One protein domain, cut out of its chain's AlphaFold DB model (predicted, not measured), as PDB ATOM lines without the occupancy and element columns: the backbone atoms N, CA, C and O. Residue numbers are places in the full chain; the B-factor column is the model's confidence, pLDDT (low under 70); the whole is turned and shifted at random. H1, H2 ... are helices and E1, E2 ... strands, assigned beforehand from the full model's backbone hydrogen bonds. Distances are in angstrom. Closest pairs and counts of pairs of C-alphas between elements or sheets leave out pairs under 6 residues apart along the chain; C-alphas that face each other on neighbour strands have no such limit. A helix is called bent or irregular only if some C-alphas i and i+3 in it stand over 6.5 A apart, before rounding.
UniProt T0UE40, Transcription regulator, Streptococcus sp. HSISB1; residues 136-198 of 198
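Overview. This is residues 136 to 198 of the 198 residues of the protein "Transcription regulator" of Streptococcus sp. HSISB1 (UniProt T0UE40). A small head of three helices, H1, H2 and H3, gives way to a long arm, the two-stranded hairpin of E1 and E2, which reaches away from the head and makes much of the length. In the head H1 packs steeply across H3, and H2 packs on residues 160 to 161 of H3; the end of E2 comes back near H1 and H3. The printed part has 63 residues with three named helices and then two named strands, in the order H1, H2, H3, E1, E2; the sheet has the order E1 - E2 and is antiparallel, and the class is mixed, helices and strands. The whole is only just extended, close to loose, with a radius of gyration of the C-alphas of 16.3 A, and its spans of 51 by 26 by 15 A are only just flat.

Along the chain. H1 covers residues 136 to 145, beginning at C-alpha 136 at (2.999, 9.031, -41.789), and is 14.6 A long. H2, residues 147 to 154, is 12.0 A long and is neither bent nor irregular, but only just: C-alphas 147 and 150 are 6.0 A apart. H3, residues 160 to 171, is 17.2 A long. E1, residues 174 to 182, is 25.6 A long and ends at C-alpha 182 at (-11.282, 23.542, -52.475). E2, residues 188 to 197, is 24.4 A long, bends by 54 degrees at residue 193 and ends at C-alpha 197 at (9.865, 15.074, -44.589).

Arrangement. H1 and H3 touch, closest at the C-alphas of Val 139 and Ala 166, 5.6 A apart, at a steep tilt of 64 degrees, opposite ways. H1 and H2 are close but not clearly touching, about perpendicular at 85 degrees, with the C-alphas of Val 143 and Lys 149 closest at 6.7 A. H2 and H3 form a helical hairpin; H3 touches H2 with residues 160 to 161 alone, closest at the C-alphas of Lys 149 and Ile 161, 6.5 A, at a shallow tilt of 28 degrees, opposite ways. E1 and E2 form a hairpin, antiparallel at 159 degrees, with N 179 and O 191 at 2.9 A and N 175 and O 196 at 2.8 A, within hydrogen-bond range. The closest C-alphas of H3 and E2 are those of Cys 169 and Phe 197, 7.1 A apart. H1 and E1 are apart, as are H2 and both strands. In H1 and H3 every O i to N i+4 pair is within hydrogen-bond range; in H2, 3 of 4 are.

Size, cuts and confidence. The two C-alphas farthest apart are those of Phe 155 and Val 185, 51.7 A. The printed part has no cut, its four links are tight, and residue 198 is the chain's last. The mean pLDDT of the printed part is 77.4; residues 150, 153, 158, 173 to 175 and 194 to 198 are under 70.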
ATOM      1  N   ALA A 136       3.558  10.378 -41.921       79.94
ATOM      2  CA  ALA A 136       2.999   9.031 -41.789       79.94
ATOM      3  C   ALA A 136       3.054   8.258 -43.121       79.94
ATOM      4  O   ALA A 136       3.588   7.146 -43.180       79.94
ATOM      5  N   SER A 137       2.600   8.881 -44.211       79.94
ATOM      6  CA  SER A 137       2.633   8.306 -45.562       79.94
ATOM      7  C   SER A 137       4.059   8.061 -46.049       79.94
ATOM      8  O   SER A 137       4.341   7.058 -46.705       79.94
ATOM      9  N   TRP A 138       4.987   8.943 -45.687       79.19
ATOM     10  CA  TRP A 138       6.393   8.815 -46.049       79.19
ATOM     11  C   TRP A 138       7.093   7.647 -45.341       79.19
ATOM     12  O   TRP A 138       7.846   6.904 -45.985       79.19
ATOM     13  N   VAL A 139       6.791   7.425 -44.056       83.06
ATOM     14  CA  VAL A 139       7.240   6.240 -43.308       83.06
ATOM     15  C   VAL A 139       6.682   4.973 -43.945       83.06
ATOM     16  O   VAL A 139       7.442   4.040 -44.204       83.06
ATOM     17  N   ILE A 140       5.379   4.937 -44.251       83.00
ATOM     18  CA  ILE A 140       4.742   3.782 -44.899       83.00
ATOM     19  C   ILE A 140       5.427   3.471 -46.237       83.00
ATOM     20  O   ILE A 140       5.807   2.322 -46.468       83.00
ATOM     21  N   ASN A 141       5.670   4.486 -47.072       82.94
ATOM     22  CA  ASN A 141       6.353   4.329 -48.355       82.94
ATOM     23  C   ASN A 141       7.774   3.751 -48.193       82.94
ATOM     24  O   ASN A 141       8.148   2.795 -48.875       82.94
ATOM     25  N   HIS A 142       8.557   4.263 -47.237       82.75
ATOM     26  CA  HIS A 142       9.885   3.719 -46.934       82.75
ATOM     27  C   HIS A 142       9.822   2.267 -46.436       82.75
ATOM     28  O   HIS A 142      10.632   1.437 -46.858       82.75
ATOM     29  N   VAL A 143       8.851   1.931 -45.580       83.62
ATOM     30  CA  VAL A 143       8.646   0.558 -45.097       83.62
ATOM     31  C   VAL A 143       8.279  -0.383 -46.247       83.62
ATOM     32  O   VAL A 143       8.792  -1.502 -46.296       83.62
ATOM     33  N   GLU A 144       7.420   0.034 -47.183       79.56
ATOM     34  CA  GLU A 144       7.037  -0.780 -48.344       79.56
ATOM     35  C   GLU A 144       8.215  -1.104 -49.266       79.56
ATOM     36  O   GLU A 144       8.322  -2.237 -49.741       79.56
ATOM     37  N   HIS A 145       9.125  -0.152 -49.470       80.81
ATOM     38  CA  HIS A 145      10.321  -0.342 -50.292       80.81
ATOM     39  C   HIS A 145      11.513  -0.947 -49.527       80.81
ATOM     40  O   HIS A 145      12.547  -1.267 -50.122       80.81
ATOM     41  N   SER A 146      11.388  -1.154 -48.213       78.75
ATOM     42  CA  SER A 146      12.472  -1.667 -47.381       78.75
ATOM     43  C   SER A 146      12.657  -3.180 -47.512       78.75
ATOM     44  O   SER A 146      11.797  -3.988 -47.149       78.75
ATOM     45  N   LYS A 147      13.870  -3.590 -47.905       75.06
ATOM     46  CA  LYS A 147      14.298  -5.002 -47.888       75.06
ATOM     47  C   LYS A 147      14.326  -5.592 -46.469       75.06
ATOM     48  O   LYS A 147      14.261  -6.813 -46.316       75.06
ATOM     49  N   LEU A 148      14.406  -4.753 -45.426       72.44
ATOM     50  CA  LEU A 148      14.369  -5.201 -44.030       72.44
ATOM     51  C   LEU A 148      12.988  -5.722 -43.616       72.44
ATOM     52  O   LEU A 148      12.927  -6.568 -42.726       72.44
ATOM     53  N   LYS A 149      11.899  -5.290 -44.272       71.25
ATOM     54  CA  LYS A 149      10.529  -5.717 -43.934       71.25
ATOM     55  C   LYS A 149      10.385  -7.229 -44.026       71.25
ATOM     56  O   LYS A 149       9.887  -7.868 -43.105       71.25
ATOM     57  N   ALA A 150      10.896  -7.810 -45.110       67.88
ATOM     58  CA  ALA A 150      10.865  -9.253 -45.326       67.88
ATOM     59  C   ALA A 150      11.676 -10.017 -44.264       67.88
ATOM     60  O   ALA A 150      11.230 -11.058 -43.783       67.88
ATOM     61  N   LYS A 151      12.838  -9.484 -43.855       73.12
ATOM     62  CA  LYS A 151      13.678 -10.095 -42.813       73.12
ATOM     63  C   LYS A 151      13.017 -10.016 -41.436       73.12
ATOM     64  O   LYS A 151      12.950 -11.028 -40.754       73.12
ATOM     65  N   LEU A 152      12.494  -8.854 -41.043       70.50
ATOM     66  CA  LEU A 152      11.881  -8.647 -39.725       70.50
ATOM     67  C   LEU A 152      10.531  -9.357 -39.579       70.50
ATOM     68  O   LEU A 152      10.250  -9.907 -38.516       70.50
ATOM     69  N   ASN A 153       9.739  -9.445 -40.652       68.81
ATOM     70  CA  ASN A 153       8.511 -10.243 -40.654       68.81
ATOM     71  C   ASN A 153       8.785 -11.732 -40.402       68.81
ATOM     72  O   ASN A 153       7.980 -12.383 -39.742       68.81
ATOM     73  N   LYS A 154       9.932 -12.267 -40.855       70.50
ATOM     74  CA  LYS A 154      10.338 -13.655 -40.568       70.50
ATOM     75  C   LYS A 154      10.554 -13.906 -39.069       70.50
ATOM     76  O   LYS A 154      10.355 -15.023 -38.609       70.50
ATOM     77  N   PHE A 155      10.929 -12.874 -38.314       74.19
ATOM     78  CA  PHE A 155      11.128 -12.930 -36.862       74.19
ATOM     79  C   PHE A 155       9.927 -12.395 -36.066       74.19
ATOM     80  O   PHE A 155      10.061 -12.144 -34.876       74.19
ATOM     81  N   HIS A 156       8.763 -12.196 -36.700       70.31
ATOM     82  CA  HIS A 156       7.570 -11.595 -36.081       70.31
ATOM     83  C   HIS A 156       7.774 -10.167 -35.531       70.31
ATOM     84  O   HIS A 156       6.934  -9.651 -34.800       70.31
ATOM     85  N   LEU A 157       8.840  -9.473 -35.942       72.06
ATOM     86  CA  LEU A 157       9.160  -8.094 -35.545       72.06
ATOM     87  C   LEU A 157       8.643  -7.065 -36.566       72.06
ATOM     88  O   LEU A 157       9.214  -5.989 -36.739       72.06
ATOM     89  N   GLY A 158       7.552  -7.387 -37.264       67.81
ATOM     90  CA  GLY A 158       6.992  -6.559 -38.335       67.81
ATOM     91  C   GLY A 158       6.522  -5.173 -37.885       67.81
ATOM     92  O   GLY A 158       6.541  -4.239 -38.677       67.81
ATOM     93  N   ASN A 159       6.167  -4.996 -36.612       72.75
ATOM     94  CA  ASN A 159       5.795  -3.679 -36.083       72.75
ATOM     95  C   ASN A 159       7.027  -2.803 -35.790       72.75
ATOM     96  O   ASN A 159       6.960  -1.582 -35.911       72.75
ATOM     97  N   LEU A 160       8.176  -3.416 -35.479       81.69
ATOM     98  CA  LEU A 160       9.409  -2.699 -35.144       81.69
ATOM     99  C   LEU A 160       9.979  -1.944 -36.352       81.69
ATOM    100  O   LEU A 160      10.583  -0.888 -36.184       81.69
ATOM    101  N   ILE A 161       9.752  -2.442 -37.575       81.94
ATOM    102  CA  ILE A 161      10.226  -1.744 -38.774       81.94
ATOM    103  C   ILE A 161       9.574  -0.371 -38.939       81.94
ATOM    104  O   ILE A 161      10.244   0.548 -39.403       81.94
ATOM    105  N   TYR A 162       8.317  -0.199 -38.526       82.19
ATOM    106  CA  TYR A 162       7.646   1.095 -38.612       82.19
ATOM    107  C   TYR A 162       8.288   2.099 -37.657       82.19
ATOM    108  O   TYR A 162       8.574   3.216 -38.070       82.19
ATOM    109  N   VAL A 163       8.612   1.681 -36.428       84.81
ATOM    110  CA  VAL A 163       9.293   2.530 -35.434       84.81
ATOM    111  C   VAL A 163      10.693   2.923 -35.908       84.81
ATOM    112  O   VAL A 163      11.036   4.101 -35.907       84.81
ATOM    113  N   LEU A 164      11.494   1.954 -36.362       85.12
ATOM    114  CA  LEU A 164      12.851   2.219 -36.849       85.12
ATOM    115  C   LEU A 164      12.848   3.135 -38.075       85.12
ATOM    116  O   LEU A 164      13.634   4.077 -38.140       85.12
ATOM    117  N   THR A 165      11.940   2.882 -39.021       82.75
ATOM    118  CA  THR A 165      11.806   3.721 -40.215       82.75
ATOM    119  C   THR A 165      11.344   5.118 -39.829       82.75
ATOM    120  O   THR A 165      11.920   6.073 -40.322       82.75
ATOM    121  N   ALA A 166      10.391   5.259 -38.900       84.94
ATOM    122  CA  ALA A 166       9.952   6.556 -38.394       84.94
ATOM    123  C   ALA A 166      11.112   7.360 -37.791       84.94
ATOM    124  O   ALA A 166      11.308   8.507 -38.178       84.94
ATOM    125  N   ILE A 167      11.931   6.759 -36.923       85.50
ATOM    126  CA  ILE A 167      13.115   7.423 -36.349       85.50
ATOM    127  C   ILE A 167      14.094   7.840 -37.453       85.50
ATOM    128  O   ILE A 167      14.561   8.975 -37.477       85.50
ATOM    129  N   GLN A 168      14.387   6.940 -38.392       83.19
ATOM    130  CA  GLN A 168      15.303   7.221 -39.498       83.19
ATOM    131  C   GLN A 168      14.784   8.351 -40.402       83.19
ATOM    132  O   GLN A 168      15.555   9.178 -40.885       83.19
ATOM    133  N   CYS A 169      13.471   8.386 -40.596       79.50
ATOM    134  CA  CYS A 169      12.740   9.416 -41.303       79.50
ATOM    135  C   CYS A 169      12.844  10.777 -40.582       79.50
ATOM    136  O   CYS A 169      13.180  11.767 -41.223       79.50
ATOM    137  N   LEU A 170      12.680  10.829 -39.254       80.31
ATOM    138  CA  LEU A 170      12.806  12.067 -38.464       80.31
ATOM    139  C   LEU A 170      14.195  12.723 -38.550       80.31
ATOM    140  O   LEU A 170      14.314  13.931 -38.370       80.31
ATOM    141  N   ILE A 171      15.250  11.939 -38.796       80.62
ATOM    142  CA  ILE A 171      16.634  12.440 -38.876       80.62
ATOM    143  C   ILE A 171      16.910  13.153 -40.216       80.62
ATOM    144  O   ILE A 171      17.825  13.976 -40.301       80.62
ATOM    145  N   LYS A 172      16.141  12.875 -41.279       73.12
ATOM    146  CA  LYS A 172      16.282  13.600 -42.553       73.12
ATOM    147  C   LYS A 172      15.618  14.978 -42.455       73.12
ATOM    148  O   LYS A 172      14.660  15.167 -41.713       73.12
ATOM    149  N   LYS A 173      16.134  15.958 -43.207       64.19
ATOM    150  CA  LYS A 173      15.637  17.345 -43.156       64.19
ATOM    151  C   LYS A 173      14.139  17.412 -43.520       64.19
ATOM    152  O   LYS A 173      13.761  16.846 -44.549       64.19
ATOM    153  N   PRO A 174      13.305  18.114 -42.729       65.25
ATOM    154  CA  PRO A 174      11.894  18.287 -43.047       65.25
ATOM    155  C   PRO A 174      11.714  19.115 -44.323       65.25
ATOM    156  O   PRO A 174      12.486  20.033 -44.604       65.25
ATOM    157  N   ALA A 175      10.683  18.767 -45.083       67.31
ATOM    158  CA  ALA A 175      10.182  19.516 -46.221       67.31
ATOM    159  C   ALA A 175       8.894  20.216 -45.784       67.31
ATOM    160  O   ALA A 175       8.015  19.587 -45.206       67.31
ATOM    161  N   PHE A 176       8.739  21.497 -46.077       72.19
ATOM    162  CA  PHE A 176       7.464  22.165 -45.835       72.19
ATOM    163  C   PHE A 176       6.669  22.154 -47.131       72.19
ATOM    164  O   PHE A 176       7.205  22.476 -48.192       72.19
ATOM    165  N   ALA A 177       5.401  21.761 -47.053       74.75
ATOM    166  CA  ALA A 177       4.475  21.941 -48.158       74.75
ATOM    167  C   ALA A 177       3.166  22.527 -47.639       74.75
ATOM    168  O   ALA A 177       2.810  22.351 -46.474       74.75
ATOM    169  N   SER A 178       2.466  23.226 -48.524       79.25
ATOM    170  CA  SER A 178       1.134  23.755 -48.249       79.25
ATOM    171  C   SER A 178       0.112  22.972 -49.065       79.25
ATOM    172  O   SER A 178       0.391  22.574 -50.198       79.25
ATOM    173  N   LEU A 179      -1.054  22.720 -48.479       81.50
ATOM    174  CA  LEU A 179      -2.176  22.050 -49.128       81.50
ATOM    175  C   LEU A 179      -3.303  23.059 -49.311       81.50
ATOM    176  O   LEU A 179      -3.675  23.728 -48.356       81.50
ATOM    177  N   VAL A 180      -3.869  23.137 -50.510       85.62
ATOM    178  CA  VAL A 180      -5.098  23.898 -50.755       85.62
ATOM    179  C   VAL A 180      -6.235  22.902 -50.929       85.62
ATOM    180  O   VAL A 180      -6.148  21.997 -51.759       85.62
ATOM    181  N   LEU A 181      -7.271  23.047 -50.112       84.88
ATOM    182  CA  LEU A 181      -8.500  22.272 -50.177       84.88
ATOM    183  C   LEU A 181      -9.598  23.171 -50.730       84.88
ATOM    184  O   LEU A 181      -9.951  24.149 -50.083       84.88
ATOM    185  N   GLU A 182     -10.135  22.842 -51.896       87.81
ATOM    186  CA  GLU A 182     -11.282  23.542 -52.475       87.81
ATOM    187  C   GLU A 182     -12.554  22.732 -52.201       87.81
ATOM    188  O   GLU A 182     -12.576  21.518 -52.431       87.81
ATOM    189  N   ASN A 183     -13.587  23.372 -51.655       85.69
ATOM    190  CA  ASN A 183     -14.883  22.731 -51.441       85.69
ATOM    191  C   ASN A 183     -15.763  22.793 -52.703       85.69
ATOM    192  O   ASN A 183     -15.433  23.450 -53.686       85.69
ATOM    193  N   GLU A 184     -16.917  22.123 -52.673       82.25
ATOM    194  CA  GLU A 184     -17.846  22.063 -53.816       82.25
ATOM    195  C   GLU A 184     -18.419  23.433 -54.232       82.25
ATOM    196  O   GLU A 184     -18.951  23.571 -55.330       82.25
ATOM    197  N   VAL A 185     -18.303  24.448 -53.370       89.88
ATOM    198  CA  VAL A 185     -18.779  25.822 -53.601       89.88
ATOM    199  C   VAL A 185     -17.643  26.731 -54.110       89.88
ATOM    200  O   VAL A 185     -17.867  27.907 -54.387       89.88
ATOM    201  N   GLY A 186     -16.426  26.195 -54.276       87.50
ATOM    202  CA  GLY A 186     -15.245  26.924 -54.750       87.50
ATOM    203  C   GLY A 186     -14.476  27.673 -53.657       87.50
ATOM    204  O   GLY A 186     -13.563  28.443 -53.952       87.50
ATOM    205  N   GLU A 187     -14.817  27.481 -52.380       91.06
ATOM    206  CA  GLU A 187     -14.055  28.074 -51.281       91.06
ATOM    207  C   GLU A 187     -12.775  27.273 -51.047       91.06
ATOM    208  O   GLU A 187     -12.806  26.051 -50.890       91.06
ATOM    209  N   SER A 188     -11.643  27.974 -50.994       89.75
ATOM    210  CA  SER A 188     -10.328  27.375 -50.779       89.75
ATOM    211  C   SER A 188      -9.847  27.575 -49.342       89.75
ATOM    212  O   SER A 188      -9.774  28.699 -48.849       89.75
ATOM    213  N   ILE A 189      -9.455  26.485 -48.688       88.62
ATOM    214  CA  ILE A 189      -8.778  26.464 -47.391       88.62
ATOM    215  C   ILE A 189      -7.314  26.108 -47.633       88.62
ATOM    216  O   ILE A 189      -7.003  25.020 -48.115       88.62
ATOM    217  N   GLU A 190      -6.403  27.010 -47.279       86.56
ATOM    218  CA  GLU A 190      -4.963  26.761 -47.354       86.56
ATOM    219  C   GLU A 190      -4.427  26.288 -45.995       86.56
ATOM    220  O   GLU A 190      -4.512  26.990 -44.988       86.56
ATOM    221  N   LEU A 191      -3.841  25.095 -45.972       82.25
ATOM    222  CA  LEU A 191      -3.124  24.526 -44.839       82.25
ATOM    223  C   LEU A 191      -1.622  24.698 -45.076       82.25
ATOM    224  O   LEU A 191      -1.035  23.985 -45.893       82.25
ATOM    225  N   LYS A 192      -1.011  25.655 -44.375       79.75
ATOM    226  CA  LYS A 192       0.419  25.988 -44.489       79.75
ATOM    227  C   LYS A 192       1.279  25.164 -43.546       79.75
ATOM    228  O   LYS A 192       0.802  24.688 -42.518       79.75
ATOM    229  N   ASP A 193       2.554  25.037 -43.910       72.44
ATOM    230  CA  ASP A 193       3.608  24.436 -43.085       72.44
ATOM    231  C   ASP A 193       3.265  23.035 -42.571       72.44
ATOM    232  O   ASP A 193       3.674  22.615 -41.485       72.44
ATOM    233  N   LEU A 194       2.518  22.281 -43.380       69.31
ATOM    234  CA  LEU A 194       2.269  20.883 -43.099       69.31
ATOM    235  C   LEU A 194       3.612  20.154 -43.078       69.31
ATOM    236  O   LEU A 194       4.501  20.375 -43.906       69.31
ATOM    237  N   PHE A 195       3.760  19.289 -42.085       63.75
ATOM    238  CA  PHE A 195       5.009  18.605 -41.821       63.75
ATOM    239  C   PHE A 195       5.198  17.448 -42.801       63.75
ATOM    240  O   PHE A 195       4.720  16.325 -42.597       63.75
ATOM    241  N   PHE A 196       5.902  17.732 -43.892       59.06
ATOM    242  CA  PHE A 196       6.437  16.721 -44.785       59.06
ATOM    243  C   PHE A 196       7.908  16.491 -44.412       59.06
ATOM    244  O   PHE A 196       8.594  17.341 -43.855       59.06
ATOM    245  N   PHE A 197       8.428  15.305 -44.673       53.44
ATOM    246  CA  PHE A 197       9.865  15.074 -44.589       53.44
ATOM    247  C   PHE A 197      10.314  14.507 -45.926       53.44
ATOM    248  O   PHE A 197       9.601  13.687 -46.508       53.44
ATOM    249  N   HIS A 198      11.442  15.014 -46.428       48.91
ATOM    250  CA  HIS A 198      12.003  14.661 -47.734       48.91
ATOM    251  C   HIS A 198      12.609  13.249 -47.735       48.91
ATOM    252  O   HIS A 198      13.556  12.996 -46.950       48.91
TER     253      HIS A 198